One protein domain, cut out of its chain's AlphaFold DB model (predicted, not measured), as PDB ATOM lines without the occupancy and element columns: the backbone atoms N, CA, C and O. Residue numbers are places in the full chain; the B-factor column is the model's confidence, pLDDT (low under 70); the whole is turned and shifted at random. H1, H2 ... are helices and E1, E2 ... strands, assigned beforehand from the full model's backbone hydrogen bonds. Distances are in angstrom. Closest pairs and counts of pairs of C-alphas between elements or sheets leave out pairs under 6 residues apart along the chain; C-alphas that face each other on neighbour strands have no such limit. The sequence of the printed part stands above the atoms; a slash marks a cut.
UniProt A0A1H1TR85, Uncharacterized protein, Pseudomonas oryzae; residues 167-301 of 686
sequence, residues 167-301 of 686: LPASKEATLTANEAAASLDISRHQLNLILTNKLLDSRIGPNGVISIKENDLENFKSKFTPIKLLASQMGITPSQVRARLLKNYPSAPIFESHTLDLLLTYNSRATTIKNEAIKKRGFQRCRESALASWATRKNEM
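This is residues 167 to 301 of the 686 residues of an uncharacterized protein of Pseudomonas oryzae (UniProt A0A1H1TR85). Two small lobes are strung one after the other along the longest axis, and a helical arm, H8, runs on beyond the second. In the first lobe the short strand pair E1 and E2 is joined by H1 and H2; H3 leads from it to the second, where the strand pair E3 and E4 is followed by H7, with H4 and H5 packed on H7. Within H8, residues 282 to 288 and 290 to 296 stick out free. The printed part has 135 residues with eight named helices and four named strands, in the order E1 H1 H2 E2 H3 E3 H4 H5 H6 E4 H7 H8; both two-stranded sheets, E1 - E2 and E3 - E4, are antiparallel, and the class is mostly helix. The whole is loose, with a radius of gyration of the C-alphas of 18.9 A, and spans 71 by 30 by 21 A.

Find C-alpha 174 at (2.995, -44.688, 5.007), where strand E1, residues 174 to 176, begins. Helix H1, residues 177 to 183, comes next, then H2, residues 188 to 196, which is 12.2 A long from first to last C-alpha. After residues 197 to 209, with no named element, look for strand E2 at residues 210 to 213, 10.3 A long. Helix H3, residues 214 to 223, is 14.4 A long. Strand E3, residues 224 to 226, is followed by H4, residues 227 to 234, and H5, residues 238 to 248, 15.5 A long. The short helix H6 is residues 258 to 261, and strand E4 is residues 264 to 266. From C-alpha 267 at (-1.890, -21.485, 3.793) helix H7 runs 18.0 A to residue 279. Helix H8, residues 281 to 300, is 23.2 A long and ends at C-alpha 300, (-39.800, -5.297, 8.884); it has a kink of 62 degrees near residue 294.

Begin at E1 and E2, antiparallel at 144 degrees, where N 175 and O 212 are 2.8 A apart, within hydrogen-bond range. Residues 203 to 204 also pair, antiparallel, with residues 210 to 211 of E2. H1 and H2 touch, about perpendicular at 73 degrees, with the closest C-alphas, those of Ala 181 and Arg 188, 5.6 A apart. H3 is close to H1 but not clearly touching it; the closest C-alphas are those of Ala 180 and Leu 217, at 7.3 A. Next look at E3 and E4, antiparallel at 147 degrees, with N 225 and O 265 2.8 A apart, within hydrogen-bond range. H4 and H5 touch at 90 degrees, about perpendicular, closest at the C-alphas of Ala 231 and Pro 238, 5.2 A. H7 touches H5 with residues 269 to 273 alone, about perpendicular at 87 degrees; the closest C-alphas are those of Arg 244 and Ile 273, 7.2 A. H4 and H7 only just touch, with 3 pairs of C-alphas within 8 A, the closest being Met 234 and Lys 274 at 6.9 A. H6 is close to H2 but not clearly touching it, with the C-alphas of Ile 194 and Leu 260 closest at 7.5 A. H8 is close to H7 but not clearly touching it, at a steep tilt of 49 degrees, with the C-alphas of Ala 277 and Gln 284 closest at 7.8 A. Every O i to N i+4 pair is within hydrogen-bond range in H1, H2, H4, H5 and H7; H3 has 5 of 6 and H8 15 of 16, and H6 is too short for such a pair.

The two C-alphas farthest apart are those of Pro 168 and Met 301, 71.7 A. The printed part has no cut. The link from H2 to E2, 13 residues, is long; that from H5 to H6, 9 residues, is short. The mean pLDDT of the printed part is 78.8, with residues 167 to 171, 206, 250 to 262 and 280 to 296 under 70.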
ATOM      1  N   LEU A 167      10.277 -48.810  -2.127       51.16
ATOM      2  CA  LEU A 167      11.191 -48.584  -1.015       51.16
ATOM      3  C   LEU A 167      11.638 -49.956  -0.471       51.16
ATOM      4  O   LEU A 167      10.803 -50.870  -0.443       51.16
ATOM      5  N   PRO A 168      12.883 -50.109   0.028       55.03
ATOM      6  CA  PRO A 168      13.127 -51.109   1.070       55.03
ATOM      7  C   PRO A 168      12.058 -50.903   2.145       55.03
ATOM      8  O   PRO A 168      11.626 -49.766   2.313       55.03
ATOM      9  N   ALA A 169      11.579 -51.951   2.820       53.78
ATOM     10  CA  ALA A 169      10.559 -51.830   3.865       53.78
ATOM     11  C   ALA A 169      11.051 -50.892   4.985       53.78
ATOM     12  O   ALA A 169      11.595 -51.318   5.999       53.78
ATOM     13  N   SER A 170      10.945 -49.585   4.760       49.12
ATOM     14  CA  SER A 170      11.362 -48.567   5.691       49.12
ATOM     15  C   SER A 170      10.299 -48.565   6.760       49.12
ATOM     16  O   SER A 170       9.114 -48.499   6.438       49.12
ATOM     17  N   LYS A 171      10.726 -48.578   8.019       64.12
ATOM     18  CA  LYS A 171       9.854 -48.424   9.188       64.12
ATOM     19  C   LYS A 171       9.055 -47.106   9.200       64.12
ATOM     20  O   LYS A 171       8.307 -46.870  10.139       64.12
ATOM     21  N   GLU A 172       9.228 -46.235   8.207       73.81
ATOM     22  CA  GLU A 172       8.471 -44.995   8.073       73.81
ATOM     23  C   GLU A 172       6.989 -45.281   7.810       73.81
ATOM     24  O   GLU A 172       6.634 -46.031   6.898       73.81
ATOM     25  N   ALA A 173       6.127 -44.644   8.601       87.31
ATOM     26  CA  ALA A 173       4.687 -44.722   8.441       87.31
ATOM     27  C   ALA A 173       4.272 -44.199   7.055       87.31
ATOM     28  O   ALA A 173       4.558 -43.063   6.658       87.31
ATOM     29  N   THR A 174       3.596 -45.056   6.289       92.06
ATOM     30  CA  THR A 174       2.995 -44.688   5.007       92.06
ATOM     31  C   THR A 174       1.489 -44.810   5.093       92.06
ATOM     32  O   THR A 174       0.983 -45.822   5.568       92.06
ATOM     33  N   LEU A 175       0.788 -43.822   4.553       94.56
ATOM     34  CA  LEU A 175      -0.662 -43.811   4.440       94.56
ATOM     35  C   LEU A 175      -1.071 -44.321   3.060       94.56
ATOM     36  O   LEU A 175      -0.458 -43.990   2.041       94.56
ATOM     37  N   THR A 176      -2.139 -45.104   2.996       94.75
ATOM     38  CA  THR A 176      -2.805 -45.438   1.738       94.75
ATOM     39  C   THR A 176      -3.435 -44.188   1.118       94.75
ATOM     40  O   THR A 176      -3.769 -43.219   1.801       94.75
ATOM     41  N   ALA A 177      -3.683 -44.207  -0.194       94.81
ATOM     42  CA  ALA A 177      -4.369 -43.100  -0.866       94.81
ATOM     43  C   ALA A 177      -5.749 -42.754  -0.261       94.81
ATOM     44  O   ALA A 177      -6.179 -41.606  -0.341       94.81
ATOM     45  N   ASN A 178      -6.462 -43.719   0.333       95.31
ATOM     46  CA  ASN A 178      -7.741 -43.448   0.997       95.31
ATOM     47  C   ASN A 178      -7.537 -42.724   2.334       95.31
ATOM     48  O   ASN A 178      -8.230 -41.745   2.598       95.31
ATOM     49  N   GLU A 179      -6.572 -43.167   3.140       96.88
ATOM     50  CA  GLU A 179      -6.229 -42.532   4.420       96.88
ATOM     51  C   GLU A 179      -5.687 -41.119   4.204       96.88
ATOM     52  O   GLU A 179      -6.128 -40.185   4.866       96.88
ATOM     53  N   ALA A 180      -4.812 -40.922   3.213       96.75
ATOM     54  CA  ALA A 180      -4.312 -39.599   2.853       96.75
ATOM     55  C   ALA A 180      -5.435 -38.664   2.362       96.75
ATOM     56  O   ALA A 180      -5.471 -37.493   2.735       96.75
ATOM     57  N   ALA A 181      -6.384 -39.169   1.562       95.69
ATOM     58  CA  ALA A 181      -7.535 -38.383   1.111       95.69
ATOM     59  C   ALA A 181      -8.450 -37.988   2.282       95.69
ATOM     60  O   ALA A 181      -8.872 -36.833   2.365       95.69
ATOM     61  N   ALA A 182      -8.704 -38.918   3.210       95.50
ATOM     62  CA  ALA A 182      -9.469 -38.659   4.428       95.50
ATOM     63  C   ALA A 182      -8.765 -37.638   5.338       95.50
ATOM     64  O   ALA A 182      -9.397 -36.694   5.804       95.50
ATOM     65  N   SER A 183      -7.447 -37.766   5.503       95.31
ATOM     66  CA  SER A 183      -6.593 -36.865   6.291       95.31
ATOM     67  C   SER A 183      -6.571 -35.423   5.751       95.31
ATOM     68  O   SER A 183      -6.327 -34.477   6.498       95.31
ATOM     69  N   LEU A 184      -6.873 -35.235   4.462       94.19
ATOM     70  CA  LEU A 184      -7.014 -33.927   3.812       94.19
ATOM     71  C   LEU A 184      -8.480 -33.449   3.680       94.19
ATOM     72  O   LEU A 184      -8.706 -32.368   3.145       94.19
ATOM     73  N   ASP A 185      -9.484 -34.222   4.112       93.06
ATOM     74  CA  ASP A 185     -10.919 -33.983   3.832       93.06
ATOM     75  C   ASP A 185     -11.217 -33.722   2.335       93.06
ATOM     76  O   ASP A 185     -11.973 -32.822   1.942       93.06
ATOM     77  N   ILE A 186     -10.609 -34.525   1.457       93.19
ATOM     78  CA  ILE A 186     -10.851 -34.490   0.011       93.19
ATOM     79  C   ILE A 186     -11.264 -35.864  -0.513       93.19
ATOM     80  O   ILE A 186     -11.006 -36.909   0.076       93.19
ATOM     81  N   SER A 187     -11.909 -35.879  -1.674       93.06
ATOM     82  CA  SER A 187     -12.189 -37.123  -2.386       93.06
ATOM     83  C   SER A 187     -10.904 -37.733  -2.955       93.06
ATOM     84  O   SER A 187      -9.980 -37.025  -3.362       93.06
ATOM     85  N   ARG A 188     -10.885 -39.060  -3.113       92.88
ATOM     86  CA  ARG A 188      -9.783 -39.778  -3.776       92.88
ATOM     87  C   ARG A 188      -9.479 -39.249  -5.184       92.88
ATOM     88  O   ARG A 188      -8.329 -39.241  -5.611       92.88
ATOM     89  N   HIS A 189     -10.498 -38.786  -5.909       87.00
ATOM     90  CA  HIS A 189     -10.311 -38.179  -7.227       87.00
ATOM     91  C   HIS A 189      -9.513 -36.870  -7.149       87.00
ATOM     92  O   HIS A 189      -8.604 -36.660  -7.947       87.00
ATOM     93  N   GLN A 190      -9.812 -36.021  -6.163       88.81
ATOM     94  CA  GLN A 190      -9.068 -34.785  -5.925       88.81
ATOM     95  C   GLN A 190      -7.628 -35.083  -5.505       88.81
ATOM     96  O   GLN A 190      -6.720 -34.462  -6.044       88.81
ATOM     97  N   LEU A 191      -7.399 -36.081  -4.643       94.31
ATOM     98  CA  LEU A 191      -6.040 -36.524  -4.315       94.31
ATOM     99  C   LEU A 191      -5.275 -36.963  -5.571       94.31
ATOM    100  O   LEU A 191      -4.153 -36.521  -5.789       94.31
ATOM    101  N   ASN A 192      -5.889 -37.757  -6.452       89.44
ATOM    102  CA  ASN A 192      -5.246 -38.162  -7.705       89.44
ATOM    103  C   ASN A 192      -4.875 -36.965  -8.593       89.44
ATOM    104  O   ASN A 192      -3.843 -37.011  -9.259       89.44
ATOM    105  N   LEU A 193      -5.677 -35.892  -8.607       82.69
ATOM    106  CA  LEU A 193      -5.314 -34.657  -9.308       82.69
ATOM    107  C   LEU A 193      -4.070 -34.012  -8.684       82.69
ATOM    108  O   LEU A 193      -3.175 -33.615  -9.423       82.69
ATOM    109  N   ILE A 194      -3.970 -33.966  -7.353       91.50
ATOM    110  CA  ILE A 194      -2.794 -33.440  -6.634       91.50
ATOM    111  C   ILE A 194      -1.537 -34.249  -6.987       91.50
ATOM    112  O   ILE A 194      -0.520 -33.666  -7.361       91.50
ATOM    113  N   LEU A 195      -1.637 -35.583  -6.956       91.50
ATOM    114  CA  LEU A 195      -0.545 -36.494  -7.319       91.50
ATOM    115  C   LEU A 195      -0.133 -36.340  -8.790       91.50
ATOM    116  O   LEU A 195       1.050 -36.293  -9.116       91.50
ATOM    117  N   THR A 196      -1.106 -36.209  -9.697       84.69
ATOM    118  CA  THR A 196      -0.846 -36.056 -11.141       84.69
ATOM    119  C   THR A 196      -0.092 -34.762 -11.450       84.69
ATOM    120  O   THR A 196       0.746 -34.741 -12.347       84.69
ATOM    121  N   ASN A 197      -0.360 -33.697 -10.689       81.31
ATOM    122  CA  ASN A 197       0.330 -32.413 -10.810       81.31
ATOM    123  C   ASN A 197       1.618 -32.341  -9.970       81.31
ATOM    124  O   ASN A 197       2.208 -31.272  -9.874       81.31
ATOM    125  N   LYS A 198       2.061 -33.459  -9.372       88.38
ATOM    126  CA  LYS A 198       3.295 -33.559  -8.572       88.38
ATOM    127  C   LYS A 198       3.382 -32.556  -7.415       88.38
ATOM    128  O   LYS A 198       4.467 -32.132  -7.036       88.38
ATOM    129  N   LEU A 199       2.237 -32.165  -6.853       87.38
ATOM    130  CA  LEU A 199       2.214 -31.319  -5.655       87.38
ATOM    131  C   LEU A 199       2.439 -32.127  -4.373       87.38
ATOM    132  O   LEU A 199       2.816 -31.570  -3.348       87.38
ATOM    133  N   LEU A 200       2.178 -33.428  -4.444       93.81
ATOM    134  CA  LEU A 200       2.421 -34.398  -3.392       93.81
ATOM    135  C   LEU A 200       3.022 -35.638  -4.046       93.81
ATOM    136  O   LEU A 200       2.495 -36.127  -5.051       93.81
ATOM    137  N   ASP A 201       4.115 -36.134  -3.481       90.06
ATOM    138  CA  ASP A 201       4.776 -37.321  -3.994       90.06
ATOM    139  C   ASP A 201       4.012 -38.581  -3.581       90.06
ATOM    140  O   ASP A 201       3.630 -38.776  -2.426       90.06
ATOM    141  N   SER A 202       3.788 -39.464  -4.551       91.62
ATOM    142  CA  SER A 202       3.207 -40.784  -4.319       91.62
ATOM    143  C   SER A 202       4.187 -41.882  -4.673       91.62
ATOM    144  O   SER A 202       4.906 -41.788  -5.669       91.62
ATOM    145  N   ARG A 203       4.135 -42.973  -3.915       86.62
ATOM    146  CA  ARG A 203       4.904 -44.192  -4.160       86.62
ATOM    147  C   ARG A 203       3.945 -45.351  -4.401       86.62
ATOM    148  O   ARG A 203       2.785 -45.307  -4.006       86.62
ATOM    149  N   ILE A 204       4.413 -46.378  -5.098       81.25
ATOM    150  CA  ILE A 204       3.630 -47.592  -5.340       81.25
ATOM    151  C   ILE A 204       4.167 -48.660  -4.393       81.25
ATOM    152  O   ILE A 204       5.303 -49.110  -4.536       81.25
ATOM    153  N   GLY A 205       3.359 -49.030  -3.401       74.62
ATOM    154  CA  GLY A 205       3.682 -50.065  -2.427       74.62
ATOM    155  C   GLY A 205       3.759 -51.471  -3.043       74.62
ATOM    156  O   GLY A 205       3.438 -51.667  -4.222       74.62
ATOM    157  N   PRO A 206       4.148 -52.488  -2.251       61.25
ATOM    158  CA  PRO A 206       4.386 -53.849  -2.737       61.25
ATOM    159  C   PRO A 206       3.169 -54.491  -3.427       61.25
ATOM    160  O   PRO A 206       3.330 -55.246  -4.388       61.25
ATOM    161  N   ASN A 207       1.958 -54.096  -3.029       75.56
ATOM    162  CA  ASN A 207       0.698 -54.596  -3.587       75.56
ATOM    163  C   ASN A 207       0.154 -53.730  -4.740       75.56
ATOM    164  O   ASN A 207      -1.021 -53.812  -5.078       75.56
ATOM    165  N   GLY A 208       0.968 -52.829  -5.307       76.75
ATOM    166  CA  GLY A 208       0.511 -51.873  -6.325       76.75
ATOM    167  C   GLY A 208      -0.362 -50.740  -5.768       76.75
ATOM    168  O   GLY A 208      -0.854 -49.902  -6.522       76.75
ATOM    169  N   VAL A 209      -0.565 -50.705  -4.449       85.69
ATOM    170  CA  VAL A 209      -1.352 -49.676  -3.769       85.69
ATOM    171  C   VAL A 209      -0.523 -48.403  -3.674       85.69
ATOM    172  O   VAL A 209       0.627 -48.436  -3.245       85.69
ATOM    173  N   ILE A 210      -1.116 -47.278  -4.066       88.75
ATOM    174  CA  ILE A 210      -0.492 -45.968  -3.898       88.75
ATOM    175  C   ILE A 210      -0.365 -45.676  -2.401       88.75
ATOM    176  O   ILE A 210      -1.376 -45.622  -1.693       88.75
ATOM    177  N   SER A 211       0.869 -45.475  -1.952       92.81
ATOM    178  CA  SER A 211       1.222 -45.061  -0.603       92.81
ATOM    179  C   SER A 211       1.882 -43.683  -0.622       92.81
ATOM    180  O   SER A 211       2.596 -43.315  -1.559       92.81
ATOM    181  N   ILE A 212       1.603 -42.894   0.405       95.06
ATOM    182  CA  ILE A 212       2.110 -41.535   0.592       95.06
ATOM    183  C   ILE A 212       2.813 -41.521   1.945       95.06
ATOM    184  O   ILE A 212       2.270 -42.038   2.922       95.06
ATOM    185  N   LYS A 213       4.029 -40.973   2.012       93.69
ATOM    186  CA  LYS A 213       4.722 -40.843   3.296       93.69
ATOM    187  C   LYS A 213       3.971 -39.850   4.169       93.69
ATOM    188  O   LYS A 213       3.593 -38.781   3.694       93.69
ATOM    189  N   GLU A 214       3.799 -40.180   5.443       95.44
ATOM    190  CA  GLU A 214       3.111 -39.291   6.379       95.44
ATOM    191  C   GLU A 214       3.811 -37.924   6.469       95.44
ATOM    192  O   GLU A 214       3.157 -36.894   6.356       95.44
ATOM    193  N   ASN A 215       5.149 -37.900   6.488       94.44
ATOM    194  CA  ASN A 215       5.928 -36.658   6.485       94.44
ATOM    195  C   ASN A 215       5.710 -35.799   5.221       94.44
ATOM    196  O   ASN A 215       5.638 -34.576   5.307       94.44
ATOM    197  N   ASP A 216       5.566 -36.420   4.043       94.56
ATOM    198  CA  ASP A 216       5.290 -35.695   2.792       94.56
ATOM    199  C   ASP A 216       3.873 -35.100   2.818       94.56
ATOM    200  O   ASP A 216       3.656 -33.974   2.362       94.56
ATOM    201  N   LEU A 217       2.914 -35.827   3.402       96.19
ATOM    202  CA  LEU A 217       1.549 -35.346   3.598       96.19
ATOM    203  C   LEU A 217       1.487 -34.186   4.602       96.19
ATOM    204  O   LEU A 217       0.788 -33.206   4.347       96.19
ATOM    205  N   GLU A 218       2.227 -34.257   5.706       95.69
ATOM    206  CA  GLU A 218       2.313 -33.170   6.687       95.69
ATOM    207  C   GLU A 218       3.017 -31.933   6.105       95.69
ATOM    208  O   GLU A 218       2.523 -30.810   6.235       95.69
ATOM    209  N   ASN A 219       4.091 -32.126   5.334       93.12
ATOM    210  CA  ASN A 219       4.731 -31.053   4.564       93.12
ATOM    211  C   ASN A 219       3.791 -30.430   3.524       93.12
ATOM    212  O   ASN A 219       3.875 -29.239   3.221       93.12
ATOM    213  N   PHE A 220       2.885 -31.223   2.958       95.06
ATOM    214  CA  PHE A 220       1.859 -30.720   2.060       95.06
ATOM    215  C   PHE A 220       0.802 -29.905   2.818       95.06
ATOM    216  O   PHE A 220       0.486 -28.789   2.402       95.06
ATOM    217  N   LYS A 221       0.308 -30.401   3.960       95.31
ATOM    218  CA  LYS A 221      -0.645 -29.687   4.832       95.31
ATOM    219  C   LYS A 221      -0.084 -28.375   5.370       95.31
ATOM    220  O   LYS A 221      -0.835 -27.414   5.528       95.31
ATOM    221  N   SER A 222       1.222 -28.301   5.627       93.69
ATOM    222  CA  SER A 222       1.871 -27.072   6.099       93.69
ATOM    223  C   SER A 222       1.933 -25.979   5.025       93.69
ATOM    224  O   SER A 222       1.947 -24.790   5.355       93.69
ATOM    225  N   LYS A 223       1.873 -26.353   3.739       93.69
ATOM    226  CA  LYS A 223       1.883 -25.423   2.598       93.69
ATOM    227  C   LYS A 223       0.488 -25.109   2.058       93.69
ATOM    228  O   LYS A 223       0.234 -23.964   1.668       93.69
ATOM    229  N   PHE A 224      -0.412 -26.091   2.038       94.50
ATOM    230  CA  PHE A 224      -1.695 -26.013   1.342       94.50
ATOM    231  C   PHE A 224      -2.884 -26.351   2.243       94.50
ATOM    232  O   PHE A 224      -2.855 -27.303   3.017       94.50
ATOM    233  N   THR A 225      -3.983 -25.619   2.055       94.19
ATOM    234  CA  THR A 225      -5.280 -25.902   2.675       94.19
ATOM    235  C   THR A 225      -6.309 -26.212   1.586       94.19
ATOM    236  O   THR A 225      -6.521 -25.390   0.685       94.19
ATOM    237  N   PRO A 226      -7.017 -27.350   1.667       94.19
ATOM    238  CA  PRO A 226      -8.167 -27.627   0.815       94.19
ATOM    239  C   PRO A 226      -9.284 -26.599   0.994       94.19
ATOM    240  O   PRO A 226      -9.682 -26.271   2.111       94.19
ATOM    241  N   ILE A 227      -9.854 -26.111  -0.111       91.44
ATOM    242  CA  ILE A 227     -10.891 -25.068  -0.086       91.44
ATOM    243  C   ILE A 227     -12.121 -25.517   0.707       91.44
ATOM    244  O   ILE A 227     -12.738 -24.698   1.379       91.44
ATOM    245  N   LYS A 228     -12.476 -26.806   0.659       90.56
ATOM    246  CA  LYS A 228     -13.598 -27.365   1.429       90.56
ATOM    247  C   LYS A 228     -13.336 -27.303   2.939       90.56
ATOM    248  O   LYS A 228     -14.211 -26.857   3.679       90.56
ATOM    249  N   LEU A 229     -12.125 -27.660   3.370       92.25
ATOM    250  CA  LEU A 229     -11.703 -27.554   4.766       92.25
ATOM    251  C   LEU A 229     -11.695 -26.089   5.224       92.25
ATOM    252  O   LEU A 229     -12.258 -25.764   6.267       92.25
ATOM    253  N   LEU A 230     -11.135 -25.190   4.408       92.50
ATOM    254  CA  LEU A 230     -11.138 -23.751   4.679       92.50
ATOM    255  C   LEU A 230     -12.565 -23.195   4.793       92.50
ATOM    256  O   LEU A 230     -12.860 -22.427   5.703       92.50
ATOM    257  N   ALA A 231     -13.457 -23.611   3.895       89.31
ATOM    258  CA  ALA A 231     -14.866 -23.236   3.892       89.31
ATOM    259  C   ALA A 231     -15.569 -23.678   5.188       89.31
ATOM    260  O   ALA A 231     -16.222 -22.858   5.833       89.31
ATOM    261  N   SER A 232     -15.346 -24.930   5.609       88.56
ATOM    262  CA  SER A 232     -15.858 -25.487   6.868       88.56
ATOM    263  C   SER A 232     -15.357 -24.706   8.089       88.56
ATOM    264  O   SER A 232     -16.159 -24.210   8.875       88.56
ATOM    265  N   GLN A 233     -14.042 -24.465   8.188       90.06
ATOM    266  CA  GLN A 233     -13.431 -23.688   9.281       90.06
ATOM    267  C   GLN A 233     -13.969 -22.252   9.379       90.06
ATOM    268  O   GLN A 233     -13.977 -21.643  10.448       90.06
ATOM    269  N   MET A 234     -14.398 -21.686   8.254       87.00
ATOM    270  CA  MET A 234     -14.930 -20.330   8.185       87.00
ATOM    271  C   MET A 234     -16.452 -20.257   8.366       87.00
ATOM    272  O   MET A 234     -16.957 -19.157   8.610       87.00
ATOM    273  N   GLY A 235     -17.170 -21.380   8.248       85.75
ATOM    274  CA  GLY A 235     -18.634 -21.416   8.207       85.75
ATOM    275  C   GLY A 235     -19.218 -20.824   6.918       85.75
ATOM    276  O   GLY A 235     -20.264 -20.189   6.946       85.75
ATOM    277  N   ILE A 236     -18.529 -20.955   5.780       85.44
ATOM    278  CA  ILE A 236     -19.010 -20.460   4.477       85.44
ATOM    279  C   ILE A 236     -18.961 -21.562   3.422       85.44
ATOM    280  O   ILE A 236     -18.365 -22.613   3.621       85.44
ATOM    281  N   THR A 237     -19.585 -21.335   2.268       83.38
ATOM    282  CA  THR A 237     -19.538 -22.299   1.159       83.38
ATOM    283  C   THR A 237     -18.192 -22.244   0.417       83.38
ATOM    284  O   THR A 237     -17.595 -21.168   0.299       83.38
ATOM    285  N   PRO A 238     -17.734 -23.354  -0.195       84.31
ATOM    286  CA  PRO A 238     -16.533 -23.359  -1.038       84.31
ATOM    287  C   PRO A 238     -16.560 -22.309  -2.162       84.31
ATOM    288  O   PRO A 238     -15.536 -21.709  -2.480       84.31
ATOM    289  N   SER A 239     -17.738 -22.038  -2.738       76.38
ATOM    290  CA  SER A 239     -17.918 -20.999  -3.764       76.38
ATOM    291  C   SER A 239     -17.607 -19.596  -3.230       76.38
ATOM    292  O   SER A 239     -16.937 -18.805  -3.890       76.38
ATOM    293  N   GLN A 240     -18.015 -19.296  -1.993       80.81
ATOM    294  CA  GLN A 240     -17.718 -18.012  -1.351       80.81
ATOM    295  C   GLN A 240     -16.231 -17.855  -1.023       80.81
ATOM    296  O   GLN A 240     -15.705 -16.751  -1.163       80.81
ATOM    297  N   VAL A 241     -15.542 -18.932  -0.625       83.94
ATOM    298  CA  VAL A 241     -14.077 -18.914  -0.457       83.94
ATOM    299  C   VAL A 241     -13.400 -18.567  -1.785       83.94
ATOM    300  O   VAL A 241     -12.570 -17.664  -1.823       83.94
ATOM    301  N   ARG A 242     -13.806 -19.215  -2.886       81.25
ATOM    302  CA  ARG A 242     -13.266 -18.945  -4.231       81.25
ATOM    303  C   ARG A 242     -13.507 -17.509  -4.681       81.25
ATOM    304  O   ARG A 242     -12.583 -16.862  -5.151       81.25
ATOM    305  N   ALA A 243     -14.717 -16.984  -4.495       76.62
ATOM    306  CA  ALA A 243     -15.019 -15.596  -4.840       76.62
ATOM    307  C   ALA A 243     -14.142 -14.603  -4.056       76.62
ATOM    308  O   ALA A 243     -13.712 -13.592  -4.605       76.62
ATOM    309  N   ARG A 244     -13.836 -14.896  -2.783       83.56
ATOM    310  CA  ARG A 244     -12.914 -14.082  -1.970       83.56
ATOM    311  C   ARG A 244     -11.470 -14.199  -2.442       83.56
ATOM    312  O   ARG A 244     -10.800 -13.178  -2.531       83.56
ATOM    313  N   LEU A 245     -11.020 -15.409  -2.779       80.56
ATOM    314  CA  LEU A 245      -9.710 -15.632  -3.395       80.56
ATOM    315  C   LEU A 245      -9.573 -14.802  -4.674       80.56
ATOM    316  O   LEU A 245      -8.632 -14.029  -4.780       80.56
ATOM    317  N   LEU A 246     -10.544 -14.888  -5.586       75.38
ATOM    318  CA  LEU A 246     -10.533 -14.149  -6.851       75.38
ATOM    319  C   LEU A 246     -10.593 -12.632  -6.652       75.38
ATOM    320  O   LEU A 246      -9.931 -11.894  -7.370       75.38
ATOM    321  N   LYS A 247     -11.364 -12.151  -5.669       76.25
ATOM    322  CA  LYS A 247     -11.460 -10.716  -5.375       76.25
ATOM    323  C   LYS A 247     -10.149 -10.143  -4.833       76.25
ATOM    324  O   LYS A 247      -9.781  -9.034  -5.204       76.25
ATOM    325  N   ASN A 248      -9.485 -10.872  -3.942       77.00
ATOM    326  CA  ASN A 248      -8.288 -10.384  -3.254       77.00
ATOM    327  C   ASN A 248      -6.997 -10.712  -4.019       77.00
ATOM    328  O   ASN A 248      -5.977 -10.068  -3.801       77.00
ATOM    329  N   TYR A 249      -7.047 -11.694  -4.921       79.25
ATOM    330  CA  TYR A 249      -5.923 -12.150  -5.737       79.25
ATOM    331  C   TYR A 249      -6.352 -12.352  -7.206       79.25
ATOM    332  O   TYR A 249      -6.296 -13.474  -7.709       79.25
ATOM    333  N   PRO A 250      -6.798 -11.290  -7.907       59.88
ATOM    334  CA  PRO A 250      -7.359 -11.400  -9.258       59.88
ATOM    335  C   PRO A 250      -6.338 -11.810 -10.333       59.88
ATOM    336  O   PRO A 250      -6.738 -12.287 -11.390       59.88
ATOM    337  N   SER A 251      -5.039 -11.636 -10.074       45.16
ATOM    338  CA  SER A 251      -3.994 -11.653 -11.112       45.16
ATOM    339  C   SER A 251      -3.117 -12.907 -11.151       45.16
ATOM    340  O   SER A 251      -2.205 -12.967 -11.968       45.16
ATOM    341  N   ALA A 252      -3.327 -13.892 -10.275       48.09
ATOM    342  CA  ALA A 252      -2.441 -15.053 -10.191       48.09
ATOM    343  C   ALA A 252      -3.254 -16.350 -10.069       48.09
ATOM    344  O   ALA A 252      -3.755 -16.617  -8.967       48.09
ATOM    345  N   PRO A 253      -3.375 -17.166 -11.142       51.47
ATOM    346  CA  PRO A 253      -3.757 -18.564 -10.963       51.47
ATOM    347  C   PRO A 253      -2.839 -19.167  -9.891       51.47
ATOM    348  O   PRO A 253      -1.629 -18.933  -9.888       51.47
ATOM    349  N   ILE A 254      -3.426 -19.824  -8.886       55.19
ATOM    350  CA  ILE A 254      -2.671 -20.371  -7.747       55.19
ATOM    351  C   ILE A 254      -1.801 -21.531  -8.241       55.19
ATOM    352  O   ILE A 254      -0.702 -21.751  -7.735       55.19
ATOM    353  N   PHE A 255      -2.294 -22.229  -9.263       56.84
ATOM    354  CA  PHE A 255      -1.657 -23.331  -9.955       56.84
ATOM    355  C   PHE A 255      -1.849 -23.184 -11.467       56.84
ATOM    356  O   PHE A 255      -2.842 -22.630 -11.924       56.84
ATOM    357  N   GLU A 256      -0.973 -23.804 -12.260       52.41
ATOM    358  CA  GLU A 256      -1.137 -23.934 -13.722       52.41
ATOM    359  C   GLU A 256      -2.455 -24.644 -14.119       52.41
ATOM    360  O   GLU A 256      -2.913 -24.576 -15.254       52.41
ATOM    361  N   SER A 257      -3.110 -25.335 -13.180       58.62
ATOM    362  CA  SER A 257      -4.416 -25.957 -13.390       58.62
ATOM    363  C   SER A 257      -5.515 -25.208 -12.644       58.62
ATOM    364  O   SER A 257      -5.637 -25.324 -11.423       58.62
ATOM    365  N   HIS A 258      -6.435 -24.592 -13.393       61.47
ATOM    366  CA  HIS A 258      -7.683 -24.041 -12.845       61.47
ATOM    367  C   HIS A 258      -8.495 -25.061 -12.036       61.47
ATOM    368  O   HIS A 258      -9.274 -24.693 -11.165       61.47
ATOM    369  N   THR A 259      -8.324 -26.361 -12.291       66.50
ATOM    370  CA  THR A 259      -9.009 -27.385 -11.496       66.50
ATOM    371  C   THR A 259      -8.420 -27.459 -10.087       66.50
ATOM    372  O   THR A 259      -9.171 -27.646  -9.139       66.50
ATOM    373  N   LEU A 260      -7.107 -27.263  -9.925       62.34
ATOM    374  CA  LEU A 260      -6.450 -27.213  -8.616       62.34
ATOM    375  C   LEU A 260      -6.740 -25.909  -7.865       62.34
ATOM    376  O   LEU A 260      -6.952 -25.968  -6.656       62.34
ATOM    377  N   ASP A 261      -6.883 -24.778  -8.566       59.19
ATOM    378  CA  ASP A 261      -7.349 -23.507  -7.975       59.19
ATOM    379  C   ASP A 261      -8.738 -23.631  -7.333       59.19
ATOM    380  O   ASP A 261      -9.091 -22.910  -6.401       59.19
ATOM    381  N   LEU A 262      -9.558 -24.562  -7.828       66.81
ATOM    382  CA  LEU A 262     -10.884 -24.849  -7.281       66.81
ATOM    383  C   LEU A 262     -10.844 -25.808  -6.081       66.81
ATOM    384  O   LEU A 262     -11.893 -26.014  -5.447       66.81
ATOM    385  N   LEU A 263      -9.675 -26.380  -5.773       72.81
ATOM    386  CA  LEU A 263      -9.472 -27.438  -4.783       72.81
ATOM    387  C   LEU A 263      -8.585 -27.019  -3.610       72.81
ATOM    388  O   LEU A 263      -8.910 -27.374  -2.478       72.81
ATOM    389  N   LEU A 264      -7.510 -26.274  -3.856       85.56
ATOM    390  CA  LEU A 264      -6.482 -25.933  -2.872       85.56
ATOM    391  C   LEU A 264      -6.194 -24.428  -2.873       85.56
ATOM    392  O   LEU A 264      -6.376 -23.741  -3.872       85.56
ATOM    393  N   THR A 265      -5.685 -23.924  -1.754       86.44
ATOM    394  CA  THR A 265      -5.047 -22.607  -1.661       86.44
ATOM    395  C   THR A 265      -3.810 -22.707  -0.775       86.44
ATOM    396  O   THR A 265      -3.755 -23.553   0.116       86.44
ATOM    397  N   TYR A 266      -2.827 -21.829  -0.973       89.62
ATOM    398  CA  TYR A 266      -1.716 -21.690  -0.031       89.62
ATOM    399  C   TYR A 266      -2.214 -21.274   1.356       89.62
ATOM    400  O   TYR A 266      -3.129 -20.448   1.472       89.62
ATOM    401  N   ASN A 267      -1.568 -21.797   2.399       90.38
ATOM    402  CA  ASN A 267      -1.890 -21.485   3.793       90.38
ATOM    403  C   ASN A 267      -1.754 -19.992   4.102       90.38
ATOM    404  O   ASN A 267      -2.606 -19.439   4.789       90.38
ATOM    405  N   SER A 268      -0.756 -19.317   3.525       88.69
ATOM    406  CA  SER A 268      -0.576 -17.865   3.659       88.69
ATOM    407  C   SER A 268      -1.780 -17.066   3.147       88.69
ATOM    408  O   SER A 268      -2.214 -16.116   3.784       88.69
ATOM    409  N   ARG A 269      -2.389 -17.473   2.027       86.81
ATOM    410  CA  ARG A 269      -3.609 -16.830   1.509       86.81
ATOM    411  C   ARG A 269      -4.840 -17.228   2.319       86.81
ATOM    412  O   ARG A 269      -5.731 -16.405   2.532       86.81
ATOM    413  N   ALA A 270      -4.889 -18.478   2.785       87.38
ATOM    414  CA  ALA A 270      -5.957 -18.967   3.651       87.38
ATOM    415  C   ALA A 270      -6.023 -18.165   4.959       87.38
ATOM    416  O   ALA A 270      -7.117 -17.790   5.379       87.38
ATOM    417  N   THR A 271      -4.881 -17.841   5.574       88.94
ATOM    418  CA  THR A 271      -4.828 -16.990   6.772       88.94
ATOM    419  C   THR A 271      -5.255 -15.558   6.470       88.94
ATOM    420  O   THR A 271      -6.063 -15.021   7.223       88.94
ATOM    421  N   THR A 272      -4.844 -14.956   5.345       87.75
ATOM    422  CA  THR A 272      -5.347 -13.628   4.938       87.75
ATOM    423  C   THR A 272      -6.866 -13.625   4.795       87.75
ATOM    424  O   THR A 272      -7.535 -12.733   5.309       87.75
ATOM    425  N   ILE A 273      -7.436 -14.650   4.155       85.94
ATOM    426  CA  ILE A 273      -8.887 -14.772   3.972       85.94
ATOM    427  C   ILE A 273      -9.602 -15.020   5.297       85.94
ATOM    428  O   ILE A 273     -10.675 -14.453   5.505       85.94
ATOM    429  N   LYS A 274      -9.033 -15.829   6.199       87.38
ATOM    430  CA  LYS A 274      -9.556 -16.008   7.562       87.38
ATOM    431  C   LYS A 274      -9.552 -14.683   8.315       87.38
ATOM    432  O   LYS A 274     -10.590 -14.295   8.835       87.38
ATOM    433  N   ASN A 275      -8.443 -13.951   8.301       86.50
ATOM    434  CA  ASN A 275      -8.311 -12.660   8.975       86.50
ATOM    435  C   ASN A 275      -9.270 -11.623   8.391       86.50
ATOM    436  O   ASN A 275      -9.937 -10.912   9.135       86.50
ATOM    437  N   GLU A 276      -9.422 -11.576   7.069       82.56
ATOM    438  CA  GLU A 276     -10.437 -10.749   6.425       82.56
ATOM    439  C   GLU A 276     -11.854 -11.176   6.775       82.56
ATOM    440  O   GLU A 276     -12.718 -10.324   6.941       82.56
ATOM    441  N   ALA A 277     -12.119 -12.475   6.868       77.88
ATOM    442  CA  ALA A 277     -13.423 -12.981   7.256       77.88
ATOM    443  C   ALA A 277     -13.734 -12.703   8.721       77.88
ATOM    444  O   ALA A 277     -14.896 -12.496   9.027       77.88
ATOM    445  N   ILE A 278     -12.728 -12.668   9.597       79.25
ATOM    446  CA  ILE A 278     -12.854 -12.285  11.006       79.25
ATOM    447  C   ILE A 278     -13.071 -10.772  11.118       79.25
ATOM    448  O   ILE A 278     -14.031 -10.348  11.755       79.25
ATOM    449  N   LYS A 279     -12.287  -9.951  10.406       76.62
ATOM    450  CA  LYS A 279     -12.515  -8.495  10.298       76.62
ATOM    451  C   LYS A 279     -13.906  -8.192   9.738       76.62
ATOM    452  O   LYS A 279     -14.629  -7.345  10.248       76.62
ATOM    453  N   LYS A 280     -14.326  -8.958   8.731       63.38
ATOM    454  CA  LYS A 280     -15.673  -8.918   8.161       63.38
ATOM    455  C   LYS A 280     -16.675  -9.764   8.941       63.38
ATOM    456  O   LYS A 280     -17.811  -9.780   8.509       63.38
ATOM    457  N   ARG A 281     -16.368 -10.431  10.064       52.50
ATOM    458  CA  ARG A 281     -17.388 -11.122  10.889       52.50
ATOM    459  C   ARG A 281     -18.238 -10.113  11.658       52.50
ATOM    460  O   ARG A 281     -19.409 -10.400  11.879       52.50
ATOM    461  N   GLY A 282     -17.731  -8.895  11.877       52.03
ATOM    462  CA  GLY A 282     -18.576  -7.725  12.161       52.03
ATOM    463  C   GLY A 282     -19.602  -7.451  11.048       52.03
ATOM    464  O   GLY A 282     -20.730  -7.075  11.323       52.03
ATOM    465  N   PHE A 283     -19.262  -7.774   9.796       42.94
ATOM    466  CA  PHE A 283     -20.109  -7.660   8.598       42.94
ATOM    467  C   PHE A 283     -20.851  -8.968   8.221       42.94
ATOM    468  O   PHE A 283     -21.797  -8.959   7.440       42.94
ATOM    469  N   GLN A 284     -20.428 -10.127   8.737       43.31
ATOM    470  CA  GLN A 284     -21.015 -11.444   8.476       43.31
ATOM    471  C   GLN A 284     -22.094 -11.762   9.509       43.31
ATOM    472  O   GLN A 284     -23.099 -12.358   9.131       43.31
ATOM    473  N   ARG A 285     -21.975 -11.233  10.742       45.44
ATOM    474  CA  ARG A 285     -23.152 -11.000  11.586       45.44
ATOM    475  C   ARG A 285     -24.185 -10.188  10.818       45.44
ATOM    476  O   ARG A 285     -25.320 -10.606  10.853       45.44
ATOM    477  N   CYS A 286     -23.816  -9.195   9.998       44.72
ATOM    478  CA  CYS A 286     -24.749  -8.515   9.084       44.72
ATOM    479  C   CYS A 286     -25.227  -9.354   7.881       44.72
ATOM    480  O   CYS A 286     -26.116  -8.883   7.185       44.72
ATOM    481  N   ARG A 287     -24.703 -10.563   7.602       43.06
ATOM    482  CA  ARG A 287     -25.096 -11.397   6.439       43.06
ATOM    483  C   ARG A 287     -25.849 -12.685   6.793       43.06
ATOM    484  O   ARG A 287     -26.745 -13.073   6.052       43.06
ATOM    485  N   GLU A 288     -25.512 -13.330   7.903       43.84
ATOM    486  CA  GLU A 288     -26.410 -14.290   8.560       43.84
ATOM    487  C   GLU A 288     -27.546 -13.551   9.263       43.84
ATOM    488  O   GLU A 288     -28.664 -14.040   9.197       43.84
ATOM    489  N   SER A 289     -27.313 -12.318   9.749       46.75
ATOM    490  CA  SER A 289     -28.362 -11.295   9.783       46.75
ATOM    491  C   SER A 289     -28.896 -11.122   8.367       46.75
ATOM    492  O   SER A 289     -29.957 -11.628   8.185       46.75
ATOM    493  N   ALA A 290     -28.227 -10.666   7.299       45.16
ATOM    494  CA  ALA A 290     -28.904 -10.491   5.989       45.16
ATOM    495  C   ALA A 290     -29.841 -11.627   5.539       45.16
ATOM    496  O   ALA A 290     -30.895 -11.295   5.049       45.16
ATOM    497  N   LEU A 291     -29.528 -12.924   5.691       46.38
ATOM    498  CA  LEU A 291     -30.458 -14.032   5.401       46.38
ATOM    499  C   LEU A 291     -31.507 -14.286   6.506       46.38
ATOM    500  O   LEU A 291     -32.674 -14.469   6.160       46.38
ATOM    501  N   ALA A 292     -31.152 -14.256   7.798       50.94
ATOM    502  CA  ALA A 292     -32.127 -14.301   8.898       50.94
ATOM    503  C   ALA A 292     -32.978 -13.019   8.924       50.94
ATOM    504  O   ALA A 292     -34.184 -13.094   8.804       50.94
ATOM    505  N   SER A 293     -32.347 -11.855   8.894       55.75
ATOM    506  CA  SER A 293     -32.790 -10.529   8.444       55.75
ATOM    507  C   SER A 293     -33.279 -10.410   7.010       55.75
ATOM    508  O   SER A 293     -33.648  -9.303   6.656       55.75
ATOM    509  N   TRP A 294     -33.350 -11.449   6.176       62.88
ATOM    510  CA  TRP A 294     -34.178 -11.375   4.962       62.88
ATOM    511  C   TRP A 294     -35.570 -11.850   5.325       62.88
ATOM    512  O   TRP A 294     -36.533 -11.232   4.889       62.88
ATOM    513  N   ALA A 295     -35.688 -12.878   6.170       65.44
ATOM    514  CA  ALA A 295     -36.946 -13.172   6.841       65.44
ATOM    515  C   ALA A 295     -37.330 -12.027   7.798       65.44
ATOM    516  O   ALA A 295     -38.472 -11.587   7.748       65.44
ATOM    517  N   THR A 296     -36.388 -11.453   8.562       69.94
ATOM    518  CA  THR A 296     -36.656 -10.273   9.402       69.94
ATOM    519  C   THR A 296     -36.903  -9.020   8.567       69.94
ATOM    520  O   THR A 296     -37.913  -8.395   8.813       69.94
ATOM    521  N   ARG A 297     -36.144  -8.701   7.501       72.56
ATOM    522  CA  ARG A 297     -36.470  -7.580   6.583       72.56
ATOM    523  C   ARG A 297     -37.830  -7.756   5.957       72.56
ATOM    524  O   ARG A 297     -38.540  -6.786   5.786       72.56
ATOM    525  N   LYS A 298     -38.183  -8.975   5.563       78.38
ATOM    526  CA  LYS A 298     -39.507  -9.245   5.012       78.38
ATOM    527  C   LYS A 298     -40.602  -8.993   6.057       78.38
ATOM    528  O   LYS A 298     -41.683  -8.558   5.681       78.38
ATOM    529  N   ASN A 299     -40.313  -9.235   7.337       80.69
ATOM    530  CA  ASN A 299     -41.200  -8.910   8.455       80.69
ATOM    531  C   ASN A 299     -41.153  -7.418   8.857       80.69
ATOM    532  O   ASN A 299     -42.144  -6.915   9.370       80.69
ATOM    533  N   GLU A 300     -40.035  -6.729   8.623       84.56
ATOM    534  CA  GLU A 300     -39.800  -5.297   8.884       84.56
ATOM    535  C   GLU A 300     -40.207  -4.406   7.699       84.56
ATOM    536  O   GLU A 300     -40.269  -3.187   7.834       84.56
ATOM    537  N   MET A 301     -40.466  -4.990   6.526       90.06
ATOM    538  CA  MET A 301     -40.965  -4.265   5.364       90.06
ATOM    539  C   MET A 301     -42.320  -3.650   5.717       90.06
ATOM    540  O   MET A 301     -43.178  -4.354   6.263       90.06
TER     541      MET A 301